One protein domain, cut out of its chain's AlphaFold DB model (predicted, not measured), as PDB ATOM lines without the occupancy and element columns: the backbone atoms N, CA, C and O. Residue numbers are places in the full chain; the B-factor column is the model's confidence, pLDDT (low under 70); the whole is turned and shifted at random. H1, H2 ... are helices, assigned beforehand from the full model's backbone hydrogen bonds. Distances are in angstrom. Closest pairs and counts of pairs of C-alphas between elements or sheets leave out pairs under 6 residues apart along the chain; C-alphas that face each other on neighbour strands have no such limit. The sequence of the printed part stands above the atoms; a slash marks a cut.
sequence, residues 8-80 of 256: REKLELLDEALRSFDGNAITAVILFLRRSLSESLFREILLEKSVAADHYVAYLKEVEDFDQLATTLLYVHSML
ATOM      1  N   ARG A   8     160.893 190.499 195.035       79.25
ATOM      2  CA  ARG A   8     159.756 190.838 195.899       79.25
ATOM      3  C   ARG A   8     159.083 192.139 195.470       79.25
ATOM      4  O   ARG A   8     157.889 192.149 195.229       79.25
ATOM      5  N   GLU A   9     159.867 193.193 195.285       81.69
ATOM      6  CA  GLU A   9     159.390 194.501 194.816       81.69
ATOM      7  C   GLU A   9     158.682 194.398 193.453       81.69
ATOM      8  O   GLU A   9     157.652 195.020 193.215       81.69
ATOM      9  N   LYS A  10     159.208 193.561 192.552       83.50
ATOM     10  CA  LYS A  10     158.603 193.297 191.239       83.50
ATOM     11  C   LYS A  10     157.269 192.544 191.323       83.50
ATOM     12  O   LYS A  10     156.392 192.786 190.498       83.50
ATOM     13  N   LEU A  11     157.114 191.647 192.297       84.94
ATOM     14  CA  LEU A  11     155.848 190.963 192.578       84.94
ATOM     15  C   LEU A  11     154.829 191.903 193.225       84.94
ATOM     16  O   LEU A  11     153.672 191.898 192.822       84.94
ATOM     17  N   GLU A  12     155.264 192.749 194.159       87.75
ATOM     18  CA  GLU A  12     154.418 193.779 194.777       87.75
ATOM     19  C   GLU A  12     153.871 194.754 193.725       87.75
ATOM     20  O   GLU A  12     152.687 195.080 193.745       87.75
ATOM     21  N   LEU A  13     154.703 195.153 192.753       89.88
ATOM     22  CA  LEU A  13     154.267 195.964 191.613       89.88
ATOM     23  C   LEU A  13     153.193 195.257 190.773       89.88
ATOM     24  O   LEU A  13     152.226 195.895 190.356       89.88
ATOM     25  N   LEU A  14     153.358 193.957 190.508       90.06
ATOM     26  CA  LEU A  14     152.362 193.181 189.768       90.06
ATOM     27  C   LEU A  14     151.056 193.058 190.550       90.06
ATOM     28  O   LEU A  14     149.992 193.240 189.970       90.06
ATOM     29  N   ASP A  15     151.126 192.785 191.849       88.06
ATOM     30  CA  ASP A  15     149.944 192.690 192.703       88.06
ATOM     31  C   ASP A  15     149.175 194.013 192.745       88.06
ATOM     32  O   ASP A  15     147.947 194.010 192.690       88.06
ATOM     33  N   GLU A  16     149.875 195.146 192.778       89.31
ATOM     34  CA  GLU A  16     149.229 196.457 192.743       89.31
ATOM     35  C   GLU A  16     148.602 196.766 191.380       89.31
ATOM     36  O   GLU A  16     147.475 197.257 191.311       89.31
ATOM     37  N   ALA A  17     149.271 196.400 190.285       86.44
ATOM     38  CA  ALA A  17     148.694 196.511 188.947       86.44
ATOM     39  C   ALA A  17     147.452 195.623 188.781       86.44
ATOM     40  O   ALA A  17     146.473 196.034 188.171       86.44
ATOM     41  N   LEU A  18     147.446 194.421 189.361       79.81
ATOM     42  CA  LEU A  18     146.268 193.553 189.351       79.81
ATOM     43  C   LEU A  18     145.107 194.151 190.163       79.81
ATOM     44  O   LEU A  18     143.955 194.017 189.757       79.81
ATOM     45  N   ARG A  19     145.392 194.843 191.276       85.56
ATOM     46  CA  ARG A  19     144.374 195.544 192.085       85.56
ATOM     47  C   ARG A  19     143.790 196.777 191.404       85.56
ATOM     48  O   ARG A  19     142.687 197.179 191.768       85.56
ATOM     49  N   SER A  20     144.492 197.378 190.443       83.44
ATOM     50  CA  SER A  20     143.979 198.549 189.723       83.44
ATOM     51  C   SER A  20     142.899 198.198 188.696       83.44
ATOM     52  O   SER A  20     142.161 199.087 188.277       83.44
ATOM     53  N   PHE A  21     142.796 196.921 188.297       76.31
ATOM     54  CA  PHE A  21     141.907 196.426 187.235       76.31
ATOM     55  C   PHE A  21     142.069 197.152 185.880       76.31
ATOM     56  O   PHE A  21     141.203 197.049 185.011       76.31
ATOM     57  N   ASP A  22     143.182 197.859 185.669       82.75
ATOM     58  CA  ASP A  22     143.507 198.515 184.404       82.75
ATOM     59  C   ASP A  22     144.334 197.562 183.531       82.75
ATOM     60  O   ASP A  22     145.517 197.312 183.784       82.75
ATOM     61  N   GLY A  23     143.714 197.038 182.470       75.25
ATOM     62  CA  GLY A  23     144.355 196.092 181.555       75.25
ATOM     63  C   GLY A  23     145.612 196.637 180.867       75.25
ATOM     64  O   GLY A  23     146.531 195.861 180.587       75.25
ATOM     65  N   ASN A  24     145.706 197.952 180.649       81.81
ATOM     66  CA  ASN A  24     146.896 198.577 180.071       81.81
ATOM     67  C   ASN A  24     148.028 198.634 181.099       81.81
ATOM     68  O   ASN A  24     149.174 198.322 180.772       81.81
ATOM     69  N   ALA A  25     147.707 198.972 182.351       80.88
ATOM     70  CA  ALA A  25     148.675 198.977 183.444       80.88
ATOM     71  C   ALA A  25     149.214 197.563 183.726       80.88
ATOM     72  O   ALA A  25     150.428 197.374 183.827       80.88
ATOM     73  N   ILE A  26     148.330 196.560 183.771       82.75
ATOM     74  CA  ILE A  26     148.692 195.148 183.963       82.75
ATOM     75  C   ILE A  26     149.618 194.676 182.836       82.75
ATOM     76  O   ILE A  26     150.695 194.136 183.102       82.75
ATOM     77  N   THR A  27     149.250 194.939 181.579       88.06
ATOM     78  CA  THR A  27     150.058 194.555 180.411       88.06
ATOM     79  C   THR A  27     151.426 195.240 180.431       88.06
ATOM     80  O   THR A  27     152.449 194.580 180.248       88.06
ATOM     81  N   ALA A  28     151.485 196.542 180.732       87.75
ATOM     82  CA  ALA A  28     152.745 197.279 180.821       87.75
ATOM     83  C   ALA A  28     153.689 196.698 181.890       87.75
ATOM     84  O   ALA A  28     154.886 196.525 181.635       87.75
ATOM     85  N   VAL A  29     153.156 196.344 183.064       91.19
ATOM     86  CA  VAL A  29     153.935 195.720 184.144       91.19
ATOM     87  C   VAL A  29     154.414 194.324 183.745       91.19
ATOM     88  O   VAL A  29     155.590 194.019 183.923       91.19
ATOM     89  N   ILE A  30     153.572 193.494 183.128       92.31
ATOM     90  CA  ILE A  30     153.967 192.160 182.643       92.31
ATOM     91  C   ILE A  30     155.110 192.244 181.629       92.31
ATOM     92  O   ILE A  30     156.078 191.486 181.725       92.31
ATOM     93  N   LEU A  31     155.042 193.174 180.675       92.31
ATOM     94  CA  LEU A  31     156.099 193.357 179.676       92.31
ATOM     95  C   LEU A  31     157.407 193.833 180.315       92.31
ATOM     96  O   LEU A  31     158.491 193.391 179.922       92.31
ATOM     97  N   PHE A  32     157.323 194.685 181.337       92.12
ATOM     98  CA  PHE A  32     158.480 195.064 182.144       92.12
ATOM     99  C   PHE A  32     159.080 193.866 182.898       92.12
ATOM    100  O   PHE A  32     160.303 193.684 182.910       92.12
ATOM    101  N   LEU A  33     158.248 193.004 183.485       91.19
ATOM    102  CA  LEU A  33     158.703 191.781 184.147       91.19
ATOM    103  C   LEU A  33     159.362 190.814 183.161       91.19
ATOM    104  O   LEU A  33     160.437 190.296 183.460       91.19
ATOM    105  N   ARG A  34     158.794 190.637 181.960       92.06
ATOM    106  CA  ARG A  34     159.365 189.782 180.906       92.06
ATOM    107  C   ARG A  34     160.776 190.210 180.516       92.06
ATOM    108  O   ARG A  34     161.624 189.352 180.289       92.06
ATOM    109  N   ARG A  35     161.021 191.521 180.437       91.44
ATOM    110  CA  ARG A  35     162.326 192.098 180.072       91.44
ATOM    111  C   ARG A  35     163.341 192.067 181.213       91.44
ATOM    112  O   ARG A  35     164.538 192.094 180.955       91.44
ATOM    113  N   SER A  36     162.877 192.058 182.462       87.44
ATOM    114  CA  SER A  36     163.728 192.273 183.638       87.44
ATOM    115  C   SER A  36     163.932 191.037 184.521       87.44
ATOM    116  O   SER A  36     164.677 191.111 185.500       87.44
ATOM    117  N   LEU A  37     163.264 189.920 184.221       86.69
ATOM    118  CA  LEU A  37     163.384 188.643 184.925       86.69
ATOM    119  C   LEU A  37     163.933 187.554 184.003       86.69
ATOM    120  O   LEU A  37     163.755 187.602 182.786       86.69
ATOM    121  N   SER A  38     164.560 186.532 184.595       88.38
ATOM    122  CA  SER A  38     164.876 185.312 183.853       88.38
ATOM    123  C   SER A  38     163.589 184.647 183.374       88.38
ATOM    124  O   SER A  38     162.537 184.737 184.008       88.38
ATOM    125  N   GLU A  39     163.685 183.919 182.268       83.94
ATOM    126  CA  GLU A  39     162.536 183.236 181.683       83.94
ATOM    127  C   GLU A  39     161.868 182.255 182.657       83.94
ATOM    128  O   GLU A  39     160.646 182.190 182.705       83.94
ATOM    129  N   SER A  40     162.650 181.550 183.481       82.81
ATOM    130  CA  SER A  40     162.144 180.646 184.521       82.81
ATOM    131  C   SER A  40     161.314 181.358 185.592       82.81
ATOM    132  O   SER A  40     160.252 180.868 185.961       82.81
ATOM    133  N   LEU A  41     161.775 182.518 186.064       83.56
ATOM    134  CA  LEU A  41     161.085 183.311 187.081       83.56
ATOM    135  C   LEU A  41     159.836 183.974 186.511       83.56
ATOM    136  O   LEU A  41     158.793 183.977 187.148       83.56
ATOM    137  N   PHE A  42     159.929 184.522 185.300       90.31
ATOM    138  CA  PHE A  42     158.773 185.108 184.630       90.31
ATOM    139  C   PHE A  42     157.667 184.071 184.428       90.31
ATOM    140  O   PHE A  42     156.503 184.325 184.714       90.31
ATOM    141  N   ARG A  43     158.054 182.871 183.998       83.19
ATOM    142  CA  ARG A  43     157.174 181.715 183.895       83.19
ATOM    143  C   ARG A  43     156.513 181.391 185.240       83.19
ATOM    144  O   ARG A  43     155.290 181.409 185.302       83.19
ATOM    145  N   GLU A  44     157.285 181.185 186.309       83.25
ATOM    146  CA  GLU A  44     156.763 180.923 187.665       83.25
ATOM    147  C   GLU A  44     155.654 181.919 188.066       83.25
ATOM    148  O   GLU A  44     154.590 181.510 188.523       83.25
ATOM    149  N   ILE A  45     155.854 183.210 187.779       85.00
ATOM    150  CA  ILE A  45     154.876 184.273 188.055       85.00
ATOM    151  C   ILE A  45     153.581 184.097 187.252       85.00
ATOM    152  O   ILE A  45     152.496 184.259 187.805       85.00
ATOM    153  N   LEU A  46     153.669 183.757 185.961       86.12
ATOM    154  CA  LEU A  46     152.482 183.531 185.127       86.12
ATOM    155  C   LEU A  46     151.662 182.319 185.589       86.12
ATOM    156  O   LEU A  46     150.445 182.322 185.437       86.12
ATOM    157  N   LEU A  47     152.305 181.290 186.155       78.88
ATOM    158  CA  LEU A  47     151.586 180.162 186.758       78.88
ATOM    159  C   LEU A  47     150.872 180.557 188.046       78.88
ATOM    160  O   LEU A  47     149.764 180.091 188.301       78.88
ATOM    161  N   GLU A  48     151.514 181.385 188.863       79.81
ATOM    162  CA  GLU A  48     150.958 181.808 190.145       79.81
ATOM    163  C   GLU A  48     149.815 182.825 189.973       79.81
ATOM    164  O   GLU A  48     148.872 182.847 190.763       79.81
ATOM    165  N   LYS A  49     149.872 183.663 188.929       81.00
ATOM    166  CA  LYS A  49     148.955 184.792 188.708       81.00
ATOM    167  C   LYS A  49     148.224 184.649 187.368       81.00
ATOM    168  O   LYS A  49     148.589 185.286 186.380       81.00
ATOM    169  N   SER A  50     147.150 183.856 187.341       78.12
ATOM    170  CA  SER A  50     146.374 183.555 186.121       78.12
ATOM    171  C   SER A  50     145.881 184.795 185.365       78.12
ATOM    172  O   SER A  50     146.012 184.855 184.149       78.12
ATOM    173  N   VAL A  51     145.409 185.827 186.073       77.94
ATOM    174  CA  VAL A  51     144.960 187.090 185.456       77.94
ATOM    175  C   VAL A  51     146.100 187.758 184.679       77.94
ATOM    176  O   VAL A  51     145.905 188.238 183.566       77.94
ATOM    177  N   ALA A  52     147.322 187.736 185.218       83.69
ATOM    178  CA  ALA A  52     148.482 188.259 184.507       83.69
ATOM    179  C   ALA A  52     148.815 187.410 183.266       83.69
ATOM    180  O   ALA A  52     149.158 187.946 182.214       83.69
ATOM    181  N   ALA A  53     148.670 186.086 183.354       85.25
ATOM    182  CA  ALA A  53     148.839 185.209 182.200       85.25
ATOM    183  C   ALA A  53     147.822 185.490 181.085       85.25
ATOM    184  O   ALA A  53     148.219 185.541 179.921       85.25
ATOM    185  N   ASP A  54     146.559 185.750 181.425       78.31
ATOM    186  CA  ASP A  54     145.512 186.084 180.455       78.31
ATOM    187  C   ASP A  54     145.828 187.384 179.703       78.31
ATOM    188  O   ASP A  54     145.755 187.427 178.472       78.31
ATOM    189  N   HIS A  55     146.263 188.424 180.423       80.81
ATOM    190  CA  HIS A  55     146.701 189.682 179.811       80.81
ATOM    191  C   HIS A  55     147.934 189.498 178.917       80.81
ATOM    192  O   HIS A  55     147.994 190.063 177.825       80.81
ATOM    193  N   TYR A  56     148.895 188.663 179.323       90.00
ATOM    194  CA  TYR A  56     150.063 188.370 178.492       90.00
ATOM    195  C   TYR A  56     149.690 187.604 177.215       90.00
ATOM    196  O   TYR A  56     150.181 187.912 176.133       90.00
ATOM    197  N   VAL A  57     148.788 186.629 177.326       81.81
ATOM    198  CA  VAL A  57     148.246 185.874 176.188       81.81
ATOM    199  C   VAL A  57     147.488 186.790 175.230       81.81
ATOM    200  O   VAL A  57     147.652 186.662 174.017       81.81
ATOM    201  N   ALA A  58     146.674 187.712 175.750       75.62
ATOM    202  CA  ALA A  58     145.957 188.694 174.942       75.62
ATOM    203  C   ALA A  58     146.926 189.604 174.174       75.62
ATOM    204  O   ALA A  58     146.787 189.743 172.961       75.62
ATOM    205  N   TYR A  59     147.959 190.120 174.847       88.00
ATOM    206  CA  TYR A  59     149.016 190.907 174.211       88.00
ATOM    207  C   TYR A  59     149.718 190.132 173.085       88.00
ATOM    208  O   TYR A  59     149.854 190.643 171.980       88.00
ATOM    209  N   LEU A  60     150.126 188.879 173.329       80.69
ATOM    210  CA  LEU A  60     150.829 188.065 172.328       80.69
ATOM    211  C   LEU A  60     149.972 187.778 171.085       80.69
ATOM    212  O   LEU A  60     150.513 187.661 169.989       80.69
ATOM    213  N   LYS A  61     148.646 187.688 171.244       70.12
ATOM    214  CA  LYS A  61     147.705 187.581 170.119       70.12
ATOM    215  C   LYS A  61     147.630 188.874 169.314       70.12
ATOM    216  O   LYS A  61     147.574 188.805 168.095       70.12
ATOM    217  N   GLU A  62     147.617 190.022 169.987       80.19
ATOM    218  CA  GLU A  62     147.543 191.339 169.344       80.19
ATOM    219  C   GLU A  62     148.796 191.650 168.519       80.19
ATOM    220  O   GLU A  62     148.690 192.186 167.421       80.19
ATOM    221  N   VAL A  63     149.975 191.268 169.017       82.31
ATOM    222  CA  VAL A  63     151.250 191.463 168.303       82.31
ATOM    223  C   VAL A  63     151.625 190.303 167.377       82.31
ATOM    224  O   VAL A  63     152.716 190.311 166.813       82.31
ATOM    225  N   GLU A  64     150.746 189.304 167.241       78.00
ATOM    226  CA  GLU A  64     150.929 188.121 166.388       78.00
ATOM    227  C   GLU A  64     152.215 187.308 166.679       78.00
ATOM    228  O   GLU A  64     152.739 186.600 165.817       78.00
ATOM    229  N   ASP A  65     152.715 187.345 167.920       77.44
ATOM    230  CA  ASP A  65     153.864 186.542 168.368       77.44
ATOM    231  C   ASP A  65     153.399 185.130 168.759       77.44
ATOM    232  O   ASP A  65     153.293 184.751 169.933       77.44
ATOM    233  N   PHE A  66     153.049 184.351 167.734       65.19
ATOM    234  CA  PHE A  66     152.468 183.018 167.890       65.19
ATOM    235  C   PHE A  66     153.437 181.998 168.508       65.19
ATOM    236  O   PHE A  66     152.992 181.086 169.210       65.19
ATOM    237  N   ASP A  67     154.747 182.161 168.310       68.69
ATOM    238  CA  ASP A  67     155.770 181.270 168.869       68.69
ATOM    239  C   ASP A  67     155.854 181.416 170.392       68.69
ATOM    240  O   ASP A  67     155.815 180.430 171.150       68.69
ATOM    241  N   GLN A  68     155.906 182.663 170.868       75.44
ATOM    242  CA  GLN A  68     155.909 182.946 172.293       75.44
ATOM    243  C   GLN A  68     154.539 182.652 172.911       75.44
ATOM    244  O   GLN A  68     154.491 182.148 174.036       75.44
ATOM    245  N   LEU A  69     153.441 182.890 172.184       64.38
ATOM    246  CA  LEU A  69     152.080 182.543 172.601       64.38
ATOM    247  C   LEU A  69     151.929 181.041 172.840       64.38
ATOM    248  O   LEU A  69     151.508 180.641 173.924       64.38
ATOM    249  N   ALA A  70     152.317 180.207 171.875       57.44
ATOM    250  CA  ALA A  70     152.241 178.753 171.999       57.44
ATOM    251  C   ALA A  70     153.055 178.256 173.203       57.44
ATOM    252  O   ALA A  70     152.605 177.407 173.974       57.44
ATOM    253  N   THR A  71     154.234 178.840 173.402       70.12
ATOM    254  CA  THR A  71     155.138 178.520 174.509       70.12
ATOM    255  C   THR A  71     154.588 178.940 175.877       70.12
ATOM    256  O   THR A  71     154.768 178.225 176.869       70.12
ATOM    257  N   THR A  72     153.927 180.094 175.948       71.56
ATOM    258  CA  THR A  72     153.265 180.602 177.155       71.56
ATOM    259  C   THR A  72     152.030 179.772 177.487       71.56
ATOM    260  O   THR A  72     151.886 179.336 178.625       71.56
ATOM    261  N   LEU A  73     151.176 179.486 176.500       61.41
ATOM    262  CA  LEU A  73     149.972 178.671 176.677       61.41
ATOM    263  C   LEU A  73     150.318 177.248 177.129       61.41
ATOM    264  O   LEU A  73     149.713 176.733 178.070       61.41
ATOM    265  N   LEU A  74     151.347 176.636 176.530       59.75
ATOM    266  CA  LEU A  74     151.852 175.327 176.953       59.75
ATOM    267  C   LEU A  74     152.205 175.305 178.444       59.75
ATOM    268  O   LEU A  74     151.978 174.305 179.121       59.75
ATOM    269  N   TYR A  75     152.758 176.408 178.940       65.12
ATOM    270  CA  TYR A  75     153.225 176.536 180.308       65.12
ATOM    271  C   TYR A  75     152.087 176.855 181.289       65.12
ATOM    272  O   TYR A  75     151.943 176.159 182.289       65.12
ATOM    273  N   VAL A  76     151.238 177.841 180.982       63.41
ATOM    274  CA  VAL A  76     150.144 178.309 181.857       63.41
ATOM    275  C   VAL A  76     149.033 177.265 181.989       63.41
ATOM    276  O   VAL A  76     148.532 177.016 183.081       63.41
ATOM    277  N   HIS A  77     148.684 176.574 180.904       61.94
ATOM    278  CA  HIS A  77     147.612 175.574 180.912       61.94
ATOM    279  C   HIS A  77     148.096 174.162 181.319       61.94
ATOM    280  O   HIS A  77     147.340 173.185 181.238       61.94
ATOM    281  N   SER A  78     149.358 174.029 181.755       49.59
ATOM    282  CA  SER A  78     150.035 172.761 182.079       49.59
ATOM    283  C   SER A  78     149.455 171.993 183.281       49.59
ATOM    284  O   SER A  78     149.901 170.871 183.537       49.59
ATOM    285  N   MET A  79     148.448 172.501 183.994       45.41
ATOM    286  CA  MET A  79     147.612 171.663 184.860       45.41
ATOM    287  C   MET A  79     146.284 171.379 184.145       45.41
ATOM    288  O   MET A  79     145.391 172.213 184.061       45.41
ATOM    289  N   LEU A  80     146.195 170.164 183.597       39.47
ATOM    290  CA  LEU A  80     145.004 169.476 183.068       39.47
ATOM    291  C   LEU A  80     144.429 169.898 181.701       39.47
ATOM    292  O   LEU A  80     143.796 169.055 181.072       39.47
TER     293      LEU A  80
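AT A GLANCE: This is residues 8 to 80 of the 256 residues of a protein of Anisakis simplex (UniProt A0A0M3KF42). Two helical hairpins, H1 with H2 and H4 with H5, are set crosswise, with H2 and H4 crossing at their junction. H3 joins the hairpins along the chain, from the end of H2 to the start of H4, and packs on H5. The printed part has 73 residues with five named helices, H1 to H5 in order, and no named strand; the class is all helix. It is compact and rounded, with a radius of gyration of the C-alphas of 11.5 A and spans of 28 by 24 by 23 A.

IN THESE COORDINATES: H1, residues 8 to 20, begins at C-alpha 8 (159.756, 190.838, 195.899) and is 18.6 A long. H2, residues 23 to 36, measures 19.9 A, and H3, residues 39 to 48, 14.4 A. H4, residues 50 to 62, measures 18.5 A. H5, residues 66 to 76, measures 14.9 A and ends at C-alpha 76 (150.144, 178.309, 181.857).

HOW THE PARTS SIT: H4 is the hub, touching H2, H3 and H5. Helix packing is part aligned, part crossed: of the four pairs of helices that touch, leaving out H3 and H4, which touch only at the corner, two are at a shallow tilt. The closest C-alphas of H1 and H2 are those of Ala 17 and Ile 26, of H2 and H4 those of Thr 27 and His 55, of H3 and H4 those of Leu 46 and Ala 53, of H3 and H5 those of Leu 47 and Val 76, and of H4 and H5 those of Leu 60 and Leu 69. H1 and H2 form a hairpin at 15 degrees, opposite ways; Ala 17 and Ile 26 are 5.2 A apart. H2 touches H4 about perpendicular, at 89 degrees; Thr 27 and His 55, 5.9 A. H3 and H4 only just touch, only at the corner, with 3 pairs of C-alphas within 8 A, H4 by residues 52 to 53 alone; Leu 46 and Ala 53, 5.0 A. H3 touches H5 at a steep tilt of 54 degrees, the same way; Leu 47 and Val 76, 5.4 A. H4 and H5 form a hairpin at 13 degrees, opposite ways; Leu 60 and Leu 69, 5.7 A. H1 and H5 are apart, as are H2 and H5. In H1, H2, H3, H4 and H5 every O i to N i+4 pair is within hydrogen-bond range.

THE WHOLE: The C-alphas farthest apart, Glu 9 and Leu 80, are 31.2 A apart. The printed part has no cut, and its four links are tight. Mean pLDDT of the printed part is 79.4; residues 66 to 67, 69 to 70 and 73 to 80 are under 70.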